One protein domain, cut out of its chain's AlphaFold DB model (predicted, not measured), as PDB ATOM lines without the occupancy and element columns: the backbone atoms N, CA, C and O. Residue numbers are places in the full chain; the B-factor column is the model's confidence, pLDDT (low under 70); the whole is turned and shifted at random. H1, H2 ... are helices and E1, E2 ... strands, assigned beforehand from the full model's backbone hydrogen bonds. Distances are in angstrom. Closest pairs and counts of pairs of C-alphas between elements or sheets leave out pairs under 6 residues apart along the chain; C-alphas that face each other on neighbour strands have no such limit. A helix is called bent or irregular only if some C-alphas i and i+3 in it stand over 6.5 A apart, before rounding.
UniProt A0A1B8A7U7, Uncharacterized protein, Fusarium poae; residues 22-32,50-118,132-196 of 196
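Overview. This is residues 22 to 32, 50 to 118 and 132 to 196 of the 196 residues of an uncharacterized protein of Fusarium poae (UniProt A0A1B8A7U7). A strongly twisted, bent sheet of the long strands E8, E9 and E12, with short E4 and E7 along E8, is partly covered on one face by the small hairpin E5 and E6, whose strands cross it, making a small sandwich, two sheets face to face. A second small sheet, E1 E3 E2, sits beside this body near E12; the hairpin E10 and E11 and the helix H2 lie far out from it, and the loop residues 62 to 67 stick out. The printed part has 145 residues, mostly strand, with named elements in the order E1 E2 E3 H1 E4 E5 E6 E7 H2 E8 E9 E10 E11 E12; the neighbour strands are antiparallel. It is only just compact, close to loose, with a radius of gyration of the C-alphas of 17.4 A, and flat, spanning 51 by 49 by 22 A.

Along the chain. In the largest sheet, E8 is residues 133 to 144 (26.0 A), E9 147 to 156 (26.9 A), E12 185 to 195 (22.7 A), E4 87 to 89 and E7 104 to 107. E5 is 91 to 94 and E6 97 to 100. E1 is 22 to 25, E3 73 to 78 (15.9 A) and E2 53 to 55. E10 is 165 to 167 and E11 170 to 172; H1 is 80 to 84 and H2 110 to 118 (12.6 A). C-alpha 22 is at (162.749, 254.687, 380.410), C-alpha 133 at (152.531, 254.976, 364.461) and C-alpha 195 at (166.573, 256.092, 367.001).

Arrangement. E8 bends by 83 degrees at residue 136 and E12 by 93 degrees at residue 189. E4 and E7 lie on one side of E8, E9 on the other side; N 89 and O 140 are 2.9 A apart, N 105 and O 135 2.8 A. In the hairpin E8 and E9, N 149 and O 141 are at 2.8 A; between E9 and E12, N 194 and O 150 are at 2.8 A. E4 runs on into E5 at 84 degrees; in the hairpin E5 and E6, N 92 and O 99 are at 3.0 A. The closest C-alphas of E5 and E8, Ser 91 and Ile 140, are at 6.9 A. E1 and E2 are the edge strands beside E3, with N 23 and O 76 at 2.9 A and N 53 and O 75 at 2.8 A. The closest C-alphas of E1 and E12, Ile 22 and Arg 192, are at 6.5 A. H1 only grazes both of these sheets, and H2 is on neither. In the hairpin E10 and E11, N 167 and O 170 are at 2.8 A; E9 and E10 are apart. In H1 and H2 every O i to N i+4 pair is within hydrogen-bond range.

Size, cuts and confidence. The C-alphas farthest apart, of Ala 31 and Ala 118, are at 57.2 A. Residues 33 to 49 and 119 to 131 are not printed; the gaps are 14.3 A from C-alpha 32 to 50 and 16.7 A from 118 to 132. The links E2 to E3 and E11 to E12 are long. Mean pLDDT of the printed part is 79.4; 34 residues are under 70, among them 26 to 32, 61 to 70 and 110 to 118.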
ATOM      1  N   ILE A  22     163.407 253.748 379.505       84.69
ATOM      2  CA  ILE A  22     162.749 254.687 380.410       84.69
ATOM      3  C   ILE A  22     162.055 253.901 381.514       84.69
ATOM      4  O   ILE A  22     161.291 252.977 381.241       84.69
ATOM      5  N   THR A  23     162.303 254.300 382.755       83.25
ATOM      6  CA  THR A  23     161.599 253.808 383.938       83.25
ATOM      7  C   THR A  23     160.836 254.955 384.584       83.25
ATOM      8  O   THR A  23     161.351 256.067 384.703       83.25
ATOM      9  N   PHE A  24     159.590 254.695 384.969       79.94
ATOM     10  CA  PHE A  24     158.725 255.677 385.616       79.94
ATOM     11  C   PHE A  24     158.739 255.490 387.127       79.94
ATOM     12  O   PHE A  24     158.809 254.360 387.614       79.94
ATOM     13  N   ALA A  25     158.628 256.593 387.858       70.88
ATOM     14  CA  ALA A  25     158.432 256.568 389.297       70.88
ATOM     15  C   ALA A  25     157.173 257.346 389.686       70.88
ATOM     16  O   ALA A  25     156.832 258.328 389.021       70.88
ATOM     17  N   PRO A  26     156.493 256.938 390.771       64.88
ATOM     18  CA  PRO A  26     155.476 257.780 391.376       64.88
ATOM     19  C   PRO A  26     156.119 259.108 391.788       64.88
ATOM     20  O   PRO A  26     157.219 259.130 392.349       64.88
ATOM     21  N   GLY A  27     155.454 260.218 391.462       60.09
ATOM     22  CA  GLY A  27     155.939 261.546 391.819       60.09
ATOM     23  C   GLY A  27     156.140 261.696 393.333       60.09
ATOM     24  O   GLY A  27     155.471 261.015 394.113       60.09
ATOM     25  N   PRO A  28     157.077 262.555 393.771       59.38
ATOM     26  CA  PRO A  28     157.275 262.838 395.181       59.38
ATOM     27  C   PRO A  28     155.971 263.371 395.780       59.38
ATOM     28  O   PRO A  28     155.297 264.215 395.192       59.38
ATOM     29  N   SER A  29     155.618 262.871 396.963       55.38
ATOM     30  CA  SER A  29     154.467 263.381 397.704       55.38
ATOM     31  C   SER A  29     154.697 264.847 398.110       55.38
ATOM     32  O   SER A  29     155.843 265.283 398.252       55.38
ATOM     33  N   ARG A  30     153.629 265.612 398.387       53.81
ATOM     34  CA  ARG A  30     153.730 266.999 398.897       53.81
ATOM     35  C   ARG A  30     154.650 267.137 400.127       53.81
ATOM     36  O   ARG A  30     155.261 268.183 400.333       53.81
ATOM     37  N   ALA A  31     154.792 266.079 400.931       52.12
ATOM     38  CA  ALA A  31     155.693 266.046 402.085       52.12
ATOM     39  C   ALA A  31     157.189 265.996 401.693       52.12
ATOM     40  O   ALA A  31     158.048 266.474 402.442       52.12
ATOM     41  N   ASP A  32     157.509 265.457 400.515       54.72
ATOM     42  CA  ASP A  32     158.878 265.303 400.015       54.72
ATOM     43  C   ASP A  32     159.399 266.558 399.298       54.72
ATOM     44  O   ASP A  32     160.597 266.853 399.371       54.72
ATOM     45  N   LYS A  50     169.930 258.775 392.007       54.00
ATOM     46  CA  LYS A  50     168.471 258.668 391.770       54.00
ATOM     47  C   LYS A  50     167.774 260.018 391.600       54.00
ATOM     48  O   LYS A  50     166.670 260.242 392.105       54.00
ATOM     49  N   MET A  51     168.394 260.949 390.880       62.12
ATOM     50  CA  MET A  51     167.706 262.193 390.532       62.12
ATOM     51  C   MET A  51     166.729 261.951 389.371       62.12
ATOM     52  O   MET A  51     167.097 262.025 388.196       62.12
ATOM     53  N   PHE A  52     165.477 261.642 389.721       66.81
ATOM     54  CA  PHE A  52     164.364 261.567 388.774       66.81
ATOM     55  C   PHE A  52     164.271 262.859 387.957       66.81
ATOM     56  O   PHE A  52     164.302 263.960 388.512       66.81
ATOM     57  N   GLN A  53     164.168 262.710 386.638       74.69
ATOM     58  CA  GLN A  53     163.877 263.807 385.728       74.69
ATOM     59  C   GLN A  53     162.367 264.038 385.710       74.69
ATOM     60  O   GLN A  53     161.586 263.091 385.815       74.69
ATOM     61  N   ILE A  54     161.971 265.300 385.583       76.62
ATOM     62  CA  ILE A  54     160.565 265.696 385.505       76.62
ATOM     63  C   ILE A  54     160.256 265.979 384.043       76.62
ATOM     64  O   ILE A  54     160.911 266.823 383.429       76.62
ATOM     65  N   GLU A  55     159.288 265.256 383.487       75.19
ATOM     66  CA  GLU A  55     158.622 265.659 382.258       75.19
ATOM     67  C   GLU A  55     157.352 266.405 382.617       75.19
ATOM     68  O   GLU A  55     156.395 265.800 383.103       75.19
ATOM     69  N   ASN A  56     157.339 267.705 382.345       74.06
ATOM     70  CA  ASN A  56     156.105 268.465 382.434       74.06
ATOM     71  C   ASN A  56     155.153 267.965 381.348       74.06
ATOM     72  O   ASN A  56     155.557 267.815 380.190       74.06
ATOM     73  N   SER A  57     153.897 267.723 381.713       70.25
ATOM     74  CA  SER A  57     152.873 267.306 380.765       70.25
ATOM     75  C   SER A  57     152.807 268.305 379.606       70.25
ATOM     76  O   SER A  57     152.585 269.497 379.830       70.25
ATOM     77  N   PRO A  58     152.947 267.849 378.348       69.38
ATOM     78  CA  PRO A  58     152.815 268.723 377.188       69.38
ATOM     79  C   PRO A  58     151.347 269.076 376.890       69.38
ATOM     80  O   PRO A  58     151.073 269.784 375.917       69.38
ATOM     81  N   PHE A  59     150.416 268.562 377.698       72.25
ATOM     82  CA  PHE A  59     148.987 268.832 377.636       72.25
ATOM     83  C   PHE A  59     148.564 269.629 378.864       72.25
ATOM     84  O   PHE A  59     148.974 269.316 379.983       72.25
ATOM     85  N   SER A  60     147.716 270.629 378.640       70.00
ATOM     86  CA  SER A  60     147.053 271.403 379.688       70.00
ATOM     87  C   SER A  60     145.647 270.834 379.887       70.00
ATOM     88  O   SER A  60     144.720 271.248 379.187       70.00
ATOM     89  N   PRO A  61     145.477 269.828 380.762       67.44
ATOM     90  CA  PRO A  61     144.173 269.232 380.998       67.44
ATOM     91  C   PRO A  61     143.211 270.280 381.555       67.44
ATOM     92  O   PRO A  61     143.587 271.130 382.361       67.44
ATOM     93  N   THR A  62     141.959 270.223 381.114       62.50
ATOM     94  CA  THR A  62     140.897 271.057 381.678       62.50
ATOM     95  C   THR A  62     140.224 270.278 382.807       62.50
ATOM     96  O   THR A  62     139.689 269.200 382.562       62.50
ATOM     97  N   GLY A  63     140.263 270.805 384.034       66.50
ATOM     98  CA  GLY A  63     139.657 270.185 385.221       66.50
ATOM     99  C   GLY A  63     140.671 269.785 386.299       66.50
ATOM    100  O   GLY A  63     141.861 270.070 386.186       66.50
ATOM    101  N   SER A  64     140.185 269.148 387.366       61.19
ATOM    102  CA  SER A  64     140.996 268.623 388.473       61.19
ATOM    103  C   SER A  64     141.031 267.099 388.425       61.19
ATOM    104  O   SER A  64     139.986 266.479 388.233       61.19
ATOM    105  N   PHE A  65     142.193 266.487 388.643       65.62
ATOM    106  CA  PHE A  65     142.261 265.033 388.790       65.62
ATOM    107  C   PHE A  65     142.043 264.627 390.246       65.62
ATOM    108  O   PHE A  65     142.482 265.312 391.165       65.62
ATOM    109  N   GLU A  66     141.408 263.476 390.450       60.28
ATOM    110  CA  GLU A  66     141.142 262.947 391.792       60.28
ATOM    111  C   GLU A  66     142.403 262.391 392.471       60.28
ATOM    112  O   GLU A  66     142.527 262.450 393.691       60.28
ATOM    113  N   ALA A  67     143.347 261.856 391.688       59.28
ATOM    114  CA  ALA A  67     144.507 261.126 392.204       59.28
ATOM    115  C   ALA A  67     145.832 261.913 392.171       59.28
ATOM    116  O   ALA A  67     146.728 261.622 392.964       59.28
ATOM    117  N   HIS A  68     145.988 262.883 391.262       60.41
ATOM    118  CA  HIS A  68     147.264 263.569 391.016       60.41
ATOM    119  C   HIS A  68     147.079 265.065 390.741       60.41
ATOM    120  O   HIS A  68     146.196 265.456 389.995       60.41
ATOM    121  N   ASP A  69     147.946 265.920 391.279       63.44
ATOM    122  CA  ASP A  69     147.842 267.370 391.041       63.44
ATOM    123  C   ASP A  69     148.167 267.758 389.577       63.44
ATOM    124  O   ASP A  69     147.682 268.776 389.083       63.44
ATOM    125  N   SER A  70     148.960 266.947 388.865       67.44
ATOM    126  CA  SER A  70     149.322 267.157 387.457       67.44
ATOM    127  C   SER A  70     149.505 265.837 386.697       67.44
ATOM    128  O   SER A  70     149.654 264.769 387.291       67.44
ATOM    129  N   LEU A  71     149.520 265.916 385.361       72.81
ATOM    130  CA  LEU A  71     149.921 264.813 384.473       72.81
ATOM    131  C   LEU A  71     151.446 264.744 384.286       72.81
ATOM    132  O   LEU A  71     151.922 264.123 383.333       72.81
ATOM    133  N   ASP A  72     152.217 265.418 385.143       76.38
ATOM    134  CA  ASP A  72     153.671 265.416 385.040       76.38
ATOM    135  C   ASP A  72     154.212 264.036 385.395       76.38
ATOM    136  O   ASP A  72     153.784 263.385 386.353       76.38
ATOM    137  N   VAL A  73     155.184 263.587 384.611       76.50
ATOM    138  CA  VAL A  73     155.722 262.238 384.729       76.50
ATOM    139  C   VAL A  73     157.154 262.306 385.227       76.50
ATOM    140  O   VAL A  73     158.019 262.946 384.626       76.50
ATOM    141  N   TYR A  74     157.418 261.587 386.313       80.94
ATOM    142  CA  TYR A  74     158.762 261.405 386.841       80.94
ATOM    143  C   TYR A  74     159.382 260.179 386.194       80.94
ATOM    144  O   TYR A  74     158.833 259.075 386.262       80.94
ATOM    145  N   TYR A  75     160.529 260.372 385.555       83.50
ATOM    146  CA  TYR A  75     161.187 259.310 384.816       83.50
ATOM    147  C   TYR A  75     162.701 259.322 385.003       83.50
ATOM    148  O   TYR A  75     163.326 260.334 385.327       83.50
ATOM    149  N   THR A  76     163.298 258.168 384.759       85.50
ATOM    150  CA  THR A  76     164.740 257.980 384.640       85.50
ATOM    151  C   THR A  76     165.041 257.296 383.320       85.50
ATOM    152  O   THR A  76     164.267 256.466 382.847       85.50
ATOM    153  N   VAL A  77     166.155 257.679 382.700       86.44
ATOM    154  CA  VAL A  77     166.668 257.028 381.492       86.44
ATOM    155  C   VAL A  77     167.878 256.215 381.900       86.44
ATOM    156  O   VAL A  77     168.802 256.774 382.476       86.44
ATOM    157  N   GLU A  78     167.896 254.933 381.567       87.44
ATOM    158  CA  GLU A  78     169.041 254.053 381.778       87.44
ATOM    159  C   GLU A  78     169.678 253.685 380.432       87.44
ATOM    160  O   GLU A  78     168.937 253.301 379.527       87.44
ATOM    161  N   PRO A  79     171.014 253.774 380.259       90.19
ATOM    162  CA  PRO A  79     172.006 254.263 381.224       90.19
ATOM    163  C   PRO A  79     172.022 255.797 381.357       90.19
ATOM    164  O   PRO A  79     172.306 256.513 380.386       90.19
ATOM    165  N   ALA A  80     171.814 256.308 382.575       86.00
ATOM    166  CA  ALA A  80     171.620 257.743 382.827       86.00
ATOM    167  C   ALA A  80     172.808 258.609 382.395       86.00
ATOM    168  O   ALA A  80     172.629 259.588 381.671       86.00
ATOM    169  N   LYS A  81     174.035 258.223 382.767       86.94
ATOM    170  CA  LYS A  81     175.260 258.971 382.417       86.94
ATOM    171  C   LYS A  81     175.431 259.110 380.907       86.94
ATOM    172  O   LYS A  81     175.766 260.182 380.412       86.94
ATOM    173  N   ARG A  82     175.157 258.038 380.156       88.75
ATOM    174  CA  ARG A  82     175.285 258.049 378.695       88.75
ATOM    175  C   ARG A  82     174.264 258.990 378.059       88.75
ATOM    176  O   ARG A  82     174.634 259.729 377.157       88.75
ATOM    177  N   TRP A  83     173.023 258.993 378.547       88.88
ATOM    178  CA  TRP A  83     171.988 259.926 378.090       88.88
ATOM    179  C   TRP A  83     172.329 261.380 378.446       88.88
ATOM    180  O   TRP A  83     172.219 262.276 377.609       88.88
ATOM    181  N   GLN A  84     172.777 261.624 379.680       87.94
ATOM    182  CA  GLN A  84     173.123 262.955 380.192       87.94
ATOM    183  C   GLN A  84     174.309 263.592 379.466       87.94
ATOM    184  O   GLN A  84     174.269 264.794 379.216       87.94
ATOM    185  N   ASN A  85     175.299 262.793 379.064       89.88
ATOM    186  CA  ASN A  85     176.477 263.268 378.338       89.88
ATOM    187  C   ASN A  85     176.203 263.610 376.862       89.88
ATOM    188  O   ASN A  85     177.076 264.160 376.194       89.88
ATOM    189  N   MET A  86     175.024 263.277 376.327       92.38
ATOM    190  CA  MET A  86     174.658 263.632 374.956       92.38
ATOM    191  C   MET A  86     174.266 265.100 374.831       92.38
ATOM    192  O   MET A  86     173.595 265.669 375.695       92.38
ATOM    193  N   THR A  87     174.602 265.691 373.689       92.94
ATOM    194  CA  THR A  87     174.212 267.061 373.361       92.94
ATOM    195  C   THR A  87     172.726 267.109 373.022       92.94
ATOM    196  O   THR A  87     172.237 266.304 372.228       92.94
ATOM    197  N   ARG A  88     172.001 268.059 373.622       94.12
ATOM    198  CA  ARG A  88     170.592 268.325 373.304       94.12
ATOM    199  C   ARG A  88     170.488 269.201 372.059       94.12
ATOM    200  O   ARG A  88     171.214 270.185 371.936       94.12
ATOM    201  N   TYR A  89     169.542 268.880 371.188       93.94
ATOM    202  CA  TYR A  89     169.247 269.643 369.978       93.94
ATOM    203  C   TYR A  89     167.769 270.035 369.929       93.94
ATOM    204  O   TYR A  89     166.913 269.387 370.524       93.94
ATOM    205  N   ASN A  90     167.465 271.090 369.174       92.94
ATOM    206  CA  ASN A  90     166.083 271.486 368.879       92.94
ATOM    207  C   ASN A  90     165.556 270.864 367.579       92.94
ATOM    208  O   ASN A  90     164.359 270.937 367.309       92.94
ATOM    209  N   SER A  91     166.438 270.282 366.763       92.75
ATOM    210  CA  SER A  91     166.079 269.683 365.480       92.75
ATOM    211  C   SER A  91     167.112 268.667 365.008       92.75
ATOM    212  O   SER A  91     168.289 268.804 365.341       92.75
ATOM    213  N   PHE A  92     166.696 267.737 364.153       91.81
ATOM    214  CA  PHE A  92     167.580 266.865 363.376       91.81
ATOM    215  C   PHE A  92     167.096 266.781 361.922       91.81
ATOM    216  O   PHE A  92     165.976 267.191 361.613       91.81
ATOM    217  N   VAL A  93     167.947 266.285 361.024       89.44
ATOM    218  CA  VAL A  93     167.610 266.084 359.608       89.44
ATOM    219  C   VAL A  93     167.723 264.602 359.286       89.44
ATOM    220  O   VAL A  93     168.760 263.999 359.551       89.44
ATOM    221  N   LEU A  94     166.674 264.035 358.696       85.81
ATOM    222  CA  LEU A  94     166.624 262.655 358.221       85.81
ATOM    223  C   LEU A  94     166.005 262.648 356.820       85.81
ATOM    224  O   LEU A  94     164.959 263.254 356.608       85.81
ATOM    225  N   ASN A  95     166.663 261.997 355.855       85.81
ATOM    226  CA  ASN A  95     166.229 261.942 354.449       85.81
ATOM    227  C   ASN A  95     165.892 263.325 353.855       85.81
ATOM    228  O   ASN A  95     164.878 263.496 353.187       85.81
ATOM    229  N   SER A  96     166.733 264.327 354.137       86.31
ATOM    230  CA  SER A  96     166.552 265.729 353.713       86.31
ATOM    231  C   SER A  96     165.326 266.445 354.303       86.31
ATOM    232  O   SER A  96     165.068 267.594 353.954       86.31
ATOM    233  N   ILE A  97     164.607 265.817 355.238       88.12
ATOM    234  CA  ILE A  97     163.496 266.417 355.980       88.12
ATOM    235  C   ILE A  97     163.990 266.804 357.371       88.12
ATOM    236  O   ILE A  97     164.657 266.029 358.057       88.12
ATOM    237  N   LYS A  98     163.673 268.029 357.790       92.81
ATOM    238  CA  LYS A  98     164.046 268.549 359.105       92.81
ATOM    239  C   LYS A  98     162.899 268.383 360.092       92.81
ATOM    240  O   LYS A  98     161.795 268.865 359.854       92.81
ATOM    241  N   TYR A  99     163.201 267.763 361.223       92.94
ATOM    242  CA  TYR A  99     162.278 267.524 362.324       92.94
ATOM    243  C   TYR A  99     162.650 268.398 363.510       92.94
ATOM    244  O   TYR A  99     163.833 268.632 363.764       92.94
ATOM    245  N   TYR A 100     161.646 268.870 364.240       94.31
ATOM    246  CA  TYR A 100     161.815 269.784 365.362       94.31
ATOM    247  C   TYR A 100     161.275 269.170 366.648       94.31
ATOM    248  O   TYR A 100     160.350 268.356 366.622       94.31
ATOM    249  N   ARG A 101     161.830 269.606 367.783       91.88
ATOM    250  CA  ARG A 101     161.209 269.383 369.090       91.88
ATOM    251  C   ARG A 101     159.769 269.900 369.063       91.88
ATOM    252  O   ARG A 101     159.483 270.876 368.374       91.88
ATOM    253  N   ASP A 102     158.885 269.219 369.779       89.94
ATOM    254  CA  ASP A 102     157.441 269.458 369.833       89.94
ATOM    255  C   ASP A 102     156.670 269.138 368.540       89.94
ATOM    256  O   ASP A 102     155.441 269.183 368.542       89.94
ATOM    257  N   GLY A 103     157.358 268.746 367.462       90.56
ATOM    258  CA  GLY A 103     156.737 268.301 366.216       90.56
ATOM    259  C   GLY A 103     156.170 266.882 366.291       90.56
ATOM    260  O   GLY A 103     156.606 266.062 367.102       90.56
ATOM    261  N   PHE A 104     155.218 266.585 365.405       90.38
ATOM    262  CA  PHE A 104     154.658 265.246 365.220       90.38
ATOM    263  C   PHE A 104     155.367 264.519 364.079       90.38
ATOM    264  O   PHE A 104     155.661 265.113 363.041       90.38
ATOM    265  N   VAL A 105     155.630 263.231 364.274       90.31
ATOM    266  CA  VAL A 105     156.329 262.374 363.317       90.31
ATOM    267  C   VAL A 105     155.629 261.036 363.160       90.31
ATOM    268  O   VAL A 105     155.082 260.495 364.121       90.31
ATOM    269  N   TYR A 106     155.695 260.498 361.947       87.62
ATOM    270  CA  TYR A 106     155.371 259.104 361.682       87.62
ATOM    271  C   TYR A 106     156.583 258.245 362.028       87.62
ATOM    272  O   TYR A 106     157.703 258.544 361.609       87.62
ATOM    273  N   VAL A 107     156.361 257.190 362.800       85.31
ATOM    274  CA  VAL A 107     157.395 256.241 363.194       85.31
ATOM    275  C   VAL A 107     157.155 254.939 362.452       85.31
ATOM    276  O   VAL A 107     156.096 254.318 362.563       85.31
ATOM    277  N   ALA A 108     158.159 254.533 361.680       81.06
ATOM    278  CA  ALA A 108     158.128 253.264 360.979       81.06
ATOM    279  C   ALA A 108     158.165 252.101 361.986       81.06
ATOM    280  O   ALA A 108     158.946 252.118 362.939       81.06
ATOM    281  N   ASN A 109     157.333 251.088 361.757       74.56
ATOM    282  CA  ASN A 109     157.370 249.822 362.477       74.56
ATOM    283  C   ASN A 109     158.000 248.742 361.581       74.56
ATOM    284  O   ASN A 109     158.301 248.979 360.410       74.56
ATOM    285  N   GLU A 110     158.219 247.544 362.122       68.81
ATOM    286  CA  GLU A 110     158.833 246.443 361.365       68.81
ATOM    287  C   GLU A 110     158.065 246.134 360.068       68.81
ATOM    288  O   GLU A 110     158.672 245.892 359.024       68.81
ATOM    289  N   SER A 111     156.735 246.237 360.102       64.12
ATOM    290  CA  SER A 111     155.864 246.031 358.944       64.12
ATOM    291  C   SER A 111     156.093 247.082 357.852       64.12
ATOM    292  O   SER A 111     156.278 246.724 356.688       64.12
ATOM    293  N   THR A 112     156.141 248.375 358.192       67.06
ATOM    294  CA  THR A 112     156.335 249.452 357.206       67.06
ATOM    295  C   THR A 112     157.760 249.491 356.663       67.06
ATOM    296  O   THR A 112     157.950 249.742 355.474       67.06
ATOM    297  N   VAL A 113     158.759 249.144 357.479       64.75
ATOM    298  CA  VAL A 113     160.146 248.971 357.023       64.75
ATOM    299  C   VAL A 113     160.255 247.843 355.993       64.75
ATOM    300  O   VAL A 113     160.933 247.996 354.974       64.75
ATOM    301  N   ASN A 114     159.593 246.708 356.232       59.22
ATOM    302  CA  ASN A 114     159.616 245.574 355.307       59.22
ATOM    303  C   ASN A 114     158.905 245.899 353.985       59.22
ATOM    304  O   ASN A 114     159.409 245.540 352.921       59.22
ATOM    305  N   HIS A 115     157.800 246.649 354.032       57.78
ATOM    306  CA  HIS A 115     157.125 247.131 352.825       57.78
ATOM    307  C   HIS A 115     157.988 248.110 352.019       57.78
ATOM    308  O   HIS A 115     158.106 247.932 350.810       57.78
ATOM    309  N   GLN A 116     158.667 249.068 352.663       58.66
ATOM    310  CA  GLN A 116     159.582 249.988 351.971       58.66
ATOM    311  C   GLN A 116     160.744 249.256 351.285       58.66
ATOM    312  O   GLN A 116     161.147 249.630 350.186       58.66
ATOM    313  N   LYS A 117     161.269 248.183 351.893       57.00
ATOM    314  CA  LYS A 117     162.306 247.344 351.267       57.00
ATOM    315  C   LYS A 117     161.803 246.654 349.993       57.00
ATOM    316  O   LYS A 117     162.582 246.515 349.051       57.00
ATOM    317  N   ALA A 118     160.527 246.267 349.956       53.34
ATOM    318  CA  ALA A 118     159.900 245.587 348.824       53.34
ATOM    319  C   ALA A 118     159.470 246.532 347.683       53.34
ATOM    320  O   ALA A 118     159.382 246.091 346.543       53.34
ATOM    321  N   GLU A 132     150.909 253.139 360.410       75.56
ATOM    322  CA  GLU A 132     152.003 254.029 360.815       75.56
ATOM    323  C   GLU A 132     151.719 254.632 362.190       75.56
ATOM    324  O   GLU A 132     150.725 255.335 362.391       75.56
ATOM    325  N   TRP A 133     152.626 254.384 363.134       85.56
ATOM    326  CA  TRP A 133     152.531 254.976 364.461       85.56
ATOM    327  C   TRP A 133     152.860 256.463 364.398       85.56
ATOM    328  O   TRP A 133     153.744 256.877 363.650       85.56
ATOM    329  N   VAL A 134     152.186 257.269 365.214       88.75
ATOM    330  CA  VAL A 134     152.456 258.707 365.310       88.75
ATOM    331  C   VAL A 134     152.990 259.029 366.692       88.75
ATOM    332  O   VAL A 134     152.517 258.504 367.700       88.75
ATOM    333  N   ALA A 135     153.979 259.912 366.757       90.94
ATOM    334  CA  ALA A 135     154.524 260.371 368.020       90.94
ATOM    335  C   ALA A 135     154.842 261.865 367.985       90.94
ATOM    336  O   ALA A 135     155.132 262.425 366.930       90.94
ATOM    337  N   ARG A 136     154.821 262.515 369.150       90.56
ATOM    338  CA  ARG A 136     155.326 263.881 369.335       90.56
ATOM    339  C   ARG A 136     156.728 263.843 369.921       90.56
ATOM    340  O   ARG A 136     156.970 263.147 370.905       90.56
ATOM    341  N   ILE A 137     157.642 264.606 369.336       91.75
ATOM    342  CA  ILE A 137     159.025 264.714 369.802       91.75
ATOM    343  C   ILE A 137     159.067 265.582 371.058       91.75
ATOM    344  O   ILE A 137     158.656 266.736 371.026       91.75
ATOM    345  N   LEU A 138     159.619 265.052 372.144       89.81
ATOM    346  CA  LEU A 138     159.771 265.767 373.413       89.81
ATOM    347  C   LEU A 138     161.198 266.274 373.606       89.81
ATOM    348  O   LEU A 138     161.429 267.410 374.009       89.81
ATOM    349  N   GLU A 139     162.179 265.438 373.282       91.69
ATOM    350  CA  GLU A 139     163.592 265.769 373.429       91.69
ATOM    351  C   GLU A 139     164.398 265.112 372.314       91.69
ATOM    352  O   GLU A 139     164.149 263.958 371.969       91.69
ATOM    353  N   ILE A 140     165.383 265.832 371.774       93.44
ATOM    354  CA  ILE A 140     166.336 265.302 370.798       93.44
ATOM    355  C   ILE A 140     167.721 265.361 371.428       93.44
ATOM    356  O   ILE A 140     168.163 266.423 371.881       93.44
ATOM    357  N   ARG A 141     168.420 264.229 371.432       94.12
ATOM    358  CA  ARG A 141     169.805 264.127 371.885       94.12
ATOM    359  C   ARG A 141     170.660 263.395 370.877       94.12
ATOM    360  O   ARG A 141     170.190 262.474 370.219       94.12
ATOM    361  N   ALA A 142     171.929 263.764 370.785       92.88
ATOM    362  CA  ALA A 142     172.878 263.013 369.981       92.88
ATOM    363  C   ALA A 142     174.217 262.848 370.695       92.88
ATOM    364  O   ALA A 142     174.705 263.767 371.354       92.88
ATOM    365  N   SER A 143     174.827 261.674 370.535       89.62
ATOM    366  CA  SER A 143     176.241 261.472 370.881       89.62
ATOM    367  C   SER A 143     177.175 261.750 369.704       89.62
ATOM    368  O   SER A 143     178.373 261.909 369.896       89.62
ATOM    369  N   SER A 144     176.648 261.746 368.477       85.88
ATOM    370  CA  SER A 144     177.381 262.013 367.232       85.88
ATOM    371  C   SER A 144     176.383 262.285 366.103       85.88
ATOM    372  O   SER A 144     175.214 261.931 366.248       85.88
ATOM    373  N   GLY A 145     176.837 262.791 364.953       80.00
ATOM    374  CA  GLY A 145     175.966 263.057 363.795       80.00
ATOM    375  C   GLY A 145     175.198 261.843 363.246       80.00
ATOM    376  O   GLY A 145     174.198 262.026 362.568       80.00
ATOM    377  N   HIS A 146     175.621 260.616 363.571       80.88
ATOM    378  CA  HIS A 146     174.952 259.371 363.158       80.88
ATOM    379  C   HIS A 146     174.181 258.671 364.284       80.88
ATOM    380  O   HIS A 146     173.584 257.628 364.057       80.88
ATOM    381  N   ASN A 147     174.238 259.198 365.508       87.75
ATOM    382  CA  ASN A 147     173.603 258.591 366.676       87.75
ATOM    383  C   ASN A 147     172.692 259.629 367.315       87.75
ATOM    384  O   ASN A 147     173.055 260.244 368.323       87.75
ATOM    385  N   VAL A 148     171.548 259.838 366.668       90.44
ATOM    386  CA  VAL A 148     170.500 260.752 367.108       90.44
ATOM    387  C   VAL A 148     169.375 259.931 367.731       90.44
ATOM    388  O   VAL A 148     168.919 258.936 367.174       90.44
ATOM    389  N   TYR A 149     168.942 260.354 368.910       91.81
ATOM    390  CA  TYR A 149     167.879 259.732 369.677       91.81
ATOM    391  C   TYR A 149     166.813 260.778 369.971       91.81
ATOM    392  O   TYR A 149     167.123 261.885 370.420       91.81
ATOM    393  N   ALA A 150     165.555 260.415 369.763       91.94
ATOM    394  CA  ALA A 150     164.420 261.234 370.151       91.94
ATOM    395  C   ALA A 150     163.642 260.536 371.261       91.94
ATOM    396  O   ALA A 150     163.272 259.370 371.136       91.94
ATOM    397  N   ARG A 151     163.361 261.256 372.344       90.81
ATOM    398  CA  ARG A 151     162.344 260.848 373.309       90.81
ATOM    399  C   ARG A 151     160.998 261.351 372.816       90.81
ATOM    400  O   ARG A 151     160.877 262.526 372.464       90.81
ATOM    401  N   VAL A 152     160.008 260.469 372.770       89.38
ATOM    402  CA  VAL A 152     158.728 260.746 372.120       89.38
ATOM    403  C   VAL A 152     157.544 260.356 372.989       89.38
ATOM    404  O   VAL A 152     157.617 259.408 373.774       89.38
ATOM    405  N   TYR A 153     156.449 261.085 372.798       86.62
ATOM    406  CA  TYR A 153     155.132 260.771 373.329       86.62
ATOM    407  C   TYR A 153     154.312 260.074 372.246       86.62
ATOM    408  O   TYR A 153     154.077 260.667 371.189       86.62
ATOM    409  N   TRP A 154     153.898 258.829 372.475       87.44
ATOM    410  CA  TRP A 154     153.072 258.116 371.501       87.44
ATOM    411  C   TRP A 154     151.668 258.710 371.422       87.44
ATOM    412  O   TRP A 154     151.066 259.086 372.430       87.44
ATOM    413  N   MET A 155     151.151 258.763 370.203       86.69
ATOM    414  CA  MET A 155     149.800 259.200 369.899       86.69
ATOM    415  C   MET A 155     149.031 258.022 369.322       86.69
ATOM    416  O   MET A 155     149.550 257.304 368.470       86.69
ATOM    417  N   TYR A 156     147.798 257.845 369.775       85.12
ATOM    418  CA  TYR A 156     146.867 256.909 369.172       85.12
ATOM    419  C   TYR A 156     146.066 257.601 368.085       85.12
ATOM    420  O   TYR A 156     145.583 258.726 368.263       85.12
ATOM    421  N   TRP A 157     145.854 256.884 366.989       86.38
ATOM    422  CA  TRP A 157     144.713 257.175 366.142       86.38
ATOM    423  C   TRP A 157     143.418 256.811 366.883       86.38
ATOM    424  O   TRP A 157     143.397 255.829 367.631       86.38
ATOM    425  N   PRO A 158     142.315 257.544 366.666       86.56
ATOM    426  CA  PRO A 158     140.999 257.176 367.176       86.56
ATOM    427  C   PRO A 158     140.635 255.705 366.940       86.56
ATOM    428  O   PRO A 158     140.031 255.067 367.794       86.56
ATOM    429  N   GLU A 159     141.023 255.155 365.792       85.56
ATOM    430  CA  GLU A 159     140.801 253.771 365.378       85.56
ATOM    431  C   GLU A 159     141.510 252.740 366.268       85.56
ATOM    432  O   GLU A 159     141.022 251.621 366.411       85.56
ATOM    433  N   GLU A 160     142.632 253.115 366.879       83.00
ATOM    434  CA  GLU A 160     143.499 252.234 367.669       83.00
ATOM    435  C   GLU A 160     143.127 252.211 369.156       83.00
ATOM    436  O   GLU A 160     143.771 251.515 369.944       83.00
ATOM    437  N   LEU A 161     142.087 252.954 369.558       84.12
ATOM    438  CA  LEU A 161     141.647 252.980 370.946       84.12
ATOM    439  C   LEU A 161     141.257 251.569 371.425       84.12
ATOM    440  O   LEU A 161     140.349 250.953 370.842       84.12
ATOM    441  N   PRO A 162     141.912 251.055 372.483       82.44
ATOM    442  CA  PRO A 162     141.699 249.698 372.953       82.44
ATOM    443  C   PRO A 162     140.284 249.506 373.504       82.44
ATOM    444  O   PRO A 162     139.638 250.422 374.007       82.44
ATOM    445  N   SER A 163     139.801 248.268 373.437       77.50
ATOM    446  CA  SER A 163     138.568 247.880 374.120       77.50
ATOM    447  C   SER A 163     138.717 248.131 375.621       77.50
ATOM    448  O   SER A 163     139.705 247.698 376.210       77.50
ATOM    449  N   GLY A 164     137.740 248.787 376.246       79.31
ATOM    450  CA  GLY A 164     137.811 249.091 377.679       79.31
ATOM    451  C   GLY A 164     138.258 250.517 377.997       79.31
ATOM    452  O   GLY A 164     138.296 250.869 379.172       79.31
ATOM    453  N   THR A 165     138.570 251.353 376.997       81.50
ATOM    454  CA  THR A 165     138.813 252.782 377.230       81.50
ATOM    455  C   THR A 165     137.572 253.414 377.855       81.50
ATOM    456  O   THR A 165     136.475 253.292 377.319       81.50
ATOM    457  N   ILE A 166     137.728 254.082 378.997       79.38
ATOM    458  CA  ILE A 166     136.627 254.755 379.688       79.38
ATOM    459  C   ILE A 166     136.622 256.220 379.263       79.38
ATOM    460  O   ILE A 166     137.610 256.930 379.448       79.38
ATOM    461  N   TYR A 167     135.506 256.670 378.703       77.12
ATOM    462  CA  TYR A 167     135.229 258.074 378.443       77.12
ATOM    463  C   TYR A 167     134.043 258.503 379.301       77.12
ATOM    464  O   TYR A 167     132.923 258.024 379.110       77.12
ATOM    465  N   HIS A 168     134.295 259.395 380.261       77.44
ATOM    466  CA  HIS A 168     133.328 259.778 381.289       77.44
ATOM    467  C   HIS A 168     132.828 258.538 382.056       77.44
ATOM    468  O   HIS A 168     133.543 258.000 382.893       77.44
ATOM    469  N   THR A 169     131.641 258.034 381.730       79.00
ATOM    470  CA  THR A 169     131.024 256.845 382.340       79.00
ATOM    471  C   THR A 169     130.859 255.685 381.357       79.00
ATOM    472  O   THR A 169     130.360 254.627 381.732       79.00
ATOM    473  N   MET A 170     131.250 255.870 380.095       80.75
ATOM    474  CA  MET A 170     131.019 254.912 379.019       80.75
ATOM    475  C   MET A 170     132.312 254.215 378.619       80.75
ATOM    476  O   MET A 170     133.372 254.831 378.526       80.75
ATOM    477  N   THR A 171     132.214 252.925 378.320       86.38
ATOM    478  CA  THR A 171     133.305 252.188 377.691       86.38
ATOM    479  C   THR A 171     133.249 252.393 376.182       86.38
ATOM    480  O   THR A 171     132.265 252.036 375.539       86.38
ATOM    481  N   VAL A 172     134.316 252.945 375.618       86.31
ATOM    482  CA  VAL A 172     134.484 253.184 374.185       86.31
ATOM    483  C   VAL A 172     135.557 252.261 373.607       86.31
ATOM    484  O   VAL A 172     136.391 251.700 374.322       86.31
ATOM    485  N   ARG A 173     135.511 252.079 372.288       87.31
ATOM    486  CA  ARG A 173     136.509 251.345 371.506       87.31
ATOM    487  C   ARG A 173     136.562 251.938 370.109       87.31
ATOM    488  O   ARG A 173     135.513 252.145 369.502       87.31
ATOM    489  N   GLY A 174     137.766 252.124 369.578       86.31
ATOM    490  CA  GLY A 174     137.953 252.677 368.241       86.31
ATOM    491  C   GLY A 174     137.337 254.070 368.072       86.31
ATOM    492  O   GLY A 174     136.954 254.745 369.038       86.31
ATOM    493  N   ARG A 175     137.233 254.509 366.813       88.81
ATOM    494  CA  ARG A 175     136.771 255.858 366.483       88.81
ATOM    495  C   ARG A 175     135.328 256.065 366.943       88.81
ATOM    496  O   ARG A 175     134.438 255.305 366.577       88.81
ATOM    497  N   GLN A 176     135.111 257.143 367.689       89.06
ATOM    498  CA  GLN A 176     133.793 257.605 368.098       89.06
ATOM    499  C   GLN A 176     133.280 258.705 367.153       89.06
ATOM    500  O   GLN A 176     134.097 259.373 366.512       89.06
ATOM    501  N   PRO A 177     131.953 258.935 367.071       87.38
ATOM    502  CA  PRO A 177     131.363 259.919 366.156       87.38
ATOM    503  C   PRO A 177     131.848 261.359 366.361       87.38
ATOM    504  O   PRO A 177     131.799 262.159 365.434       87.38
ATOM    505  N   TYR A 178     132.311 261.688 367.569       87.69
ATOM    506  CA  TYR A 178     132.820 263.013 367.913       87.69
ATOM    507  C   TYR A 178     134.294 263.226 367.535       87.69
ATOM    508  O   TYR A 178     134.770 264.352 367.635       87.69
ATOM    509  N   HIS A 179     135.016 262.186 367.097       88.81
ATOM    510  CA  HIS A 179     136.416 262.339 366.710       88.81
ATOM    511  C   HIS A 179     136.563 262.926 365.301       88.81
ATOM    512  O   HIS A 179     136.019 262.394 364.326       88.81
ATOM    513  N   GLY A 180     137.398 263.955 365.166       84.62
ATOM    514  CA  GLY A 180     137.747 264.584 363.894       84.62
ATOM    515  C   GLY A 180     138.631 263.705 363.003       84.62
ATOM    516  O   GLY A 180     139.347 262.819 363.470       84.62
ATOM    517  N   THR A 181     138.622 263.941 361.688       81.31
ATOM    518  CA  THR A 181     139.303 263.088 360.689       81.31
ATOM    519  C   THR A 181     140.802 262.899 360.948       81.31
ATOM    520  O   THR A 181     141.311 261.792 360.798       81.31
ATOM    521  N   ASN A 182     141.499 263.954 361.380       81.38
ATOM    522  CA  ASN A 182     142.941 263.941 361.668       81.38
ATOM    523  C   ASN A 182     143.243 264.111 363.162       81.38
ATOM    524  O   ASN A 182     144.303 264.612 363.531       81.38
ATOM    525  N   GLU A 183     142.290 263.750 364.017       85.38
ATOM    526  CA  GLU A 183     142.487 263.796 365.459       85.38
ATOM    527  C   GLU A 183     143.499 262.739 365.909       85.38
ATOM    528  O   GLU A 183     143.557 261.639 365.356       85.38
ATOM    529  N   LEU A 184     144.296 263.096 366.914       86.75
ATOM    530  CA  LEU A 184     145.266 262.232 367.572       86.75
ATOM    531  C   LEU A 184     145.035 262.303 369.077       86.75
ATOM    532  O   LEU A 184     144.802 263.381 369.623       86.75
ATOM    533  N   ILE A 185     145.138 261.157 369.739       85.81
ATOM    534  CA  ILE A 185     144.857 261.021 371.164       85.81
ATOM    535  C   ILE A 185     146.162 260.731 371.898       85.81
ATOM    536  O   ILE A 185     146.875 259.778 371.590       85.81
ATOM    537  N   ALA A 186     146.473 261.564 372.883       82.12
ATOM    538  CA  ALA A 186     147.652 261.429 373.726       82.12
ATOM    539  C   ALA A 186     147.633 260.114 374.531       82.12
ATOM    540  O   ALA A 186     146.668 259.830 375.238       82.12
ATOM    541  N   SER A 187     148.707 259.317 374.451       75.12
ATOM    542  CA  SER A 187     148.855 258.087 375.237       75.12
ATOM    543  C   SER A 187     149.572 258.316 376.568       75.12
ATOM    544  O   SER A 187     150.776 258.553 376.594       75.12
ATOM    545  N   ASN A 188     148.881 258.075 377.685       66.25
ATOM    546  CA  ASN A 188     149.505 258.066 379.018       66.25
ATOM    547  C   ASN A 188     150.451 256.870 379.248       66.25
ATOM    548  O   ASN A 188     151.128 256.804 380.270       66.25
ATOM    549  N   HIS A 189     150.489 255.897 378.332       57.12
ATOM    550  CA  HIS A 189     151.105 254.596 378.591       57.12
ATOM    551  C   HIS A 189     152.546 254.462 378.104       57.12
ATOM    552  O   HIS A 189     153.232 253.538 378.532       57.12
ATOM    553  N   ASN A 190     153.026 255.322 377.201       62.50
ATOM    554  CA  ASN A 190     154.288 255.042 376.524       62.50
ATOM    555  C   ASN A 190     155.087 256.322 376.226       62.50
ATOM    556  O   ASN A 190     154.937 256.955 375.185       62.50
ATOM    557  N   LEU A 191     156.014 256.653 377.120       65.94
ATOM    558  CA  LEU A 191     157.183 257.469 376.794       65.94
ATOM    559  C   LEU A 191     158.283 256.509 376.325       65.94
ATOM    560  O   LEU A 191     158.632 255.580 377.056       65.94
ATOM    561  N   ARG A 192     158.829 256.686 375.119       76.94
ATOM    562  CA  ARG A 192     159.939 255.851 374.616       76.94
ATOM    563  C   ARG A 192     161.033 256.694 373.978       76.94
ATOM    564  O   ARG A 192     160.798 257.834 373.586       76.94
ATOM    565  N   ILE A 193     162.224 256.112 373.872       76.06
ATOM    566  CA  ILE A 193     163.335 256.667 373.096       76.06
ATOM    567  C   ILE A 193     163.429 255.881 371.793       76.06
ATOM    568  O   ILE A 193     163.529 254.655 371.813       76.06
ATOM    569  N   VAL A 194     163.394 256.595 370.674       77.44
ATOM    570  CA  VAL A 194     163.533 256.053 369.322       77.44
ATOM    571  C   VAL A 194     164.830 256.547 368.689       77.44
ATOM    572  O   VAL A 194     165.322 257.631 369.010       77.44
ATOM    573  N   ILE A 195     165.394 255.734 367.798       77.12
ATOM    574  CA  ILE A 195     166.573 256.092 367.001       77.12
ATOM    575  C   ILE A 195     166.094 256.833 365.753       77.12
ATOM    576  O   ILE A 195     165.105 256.420 365.146       77.12
ATOM    577  N   CYS A 196     166.774 257.927 365.416       72.06
ATOM    578  CA  CYS A 196     166.466 258.793 364.278       72.06
ATOM    579  C   CYS A 196     167.458 258.581 363.134       72.06
ATOM    580  O   CYS A 196     168.673 258.465 363.420       72.06
TER     581      CYS A 196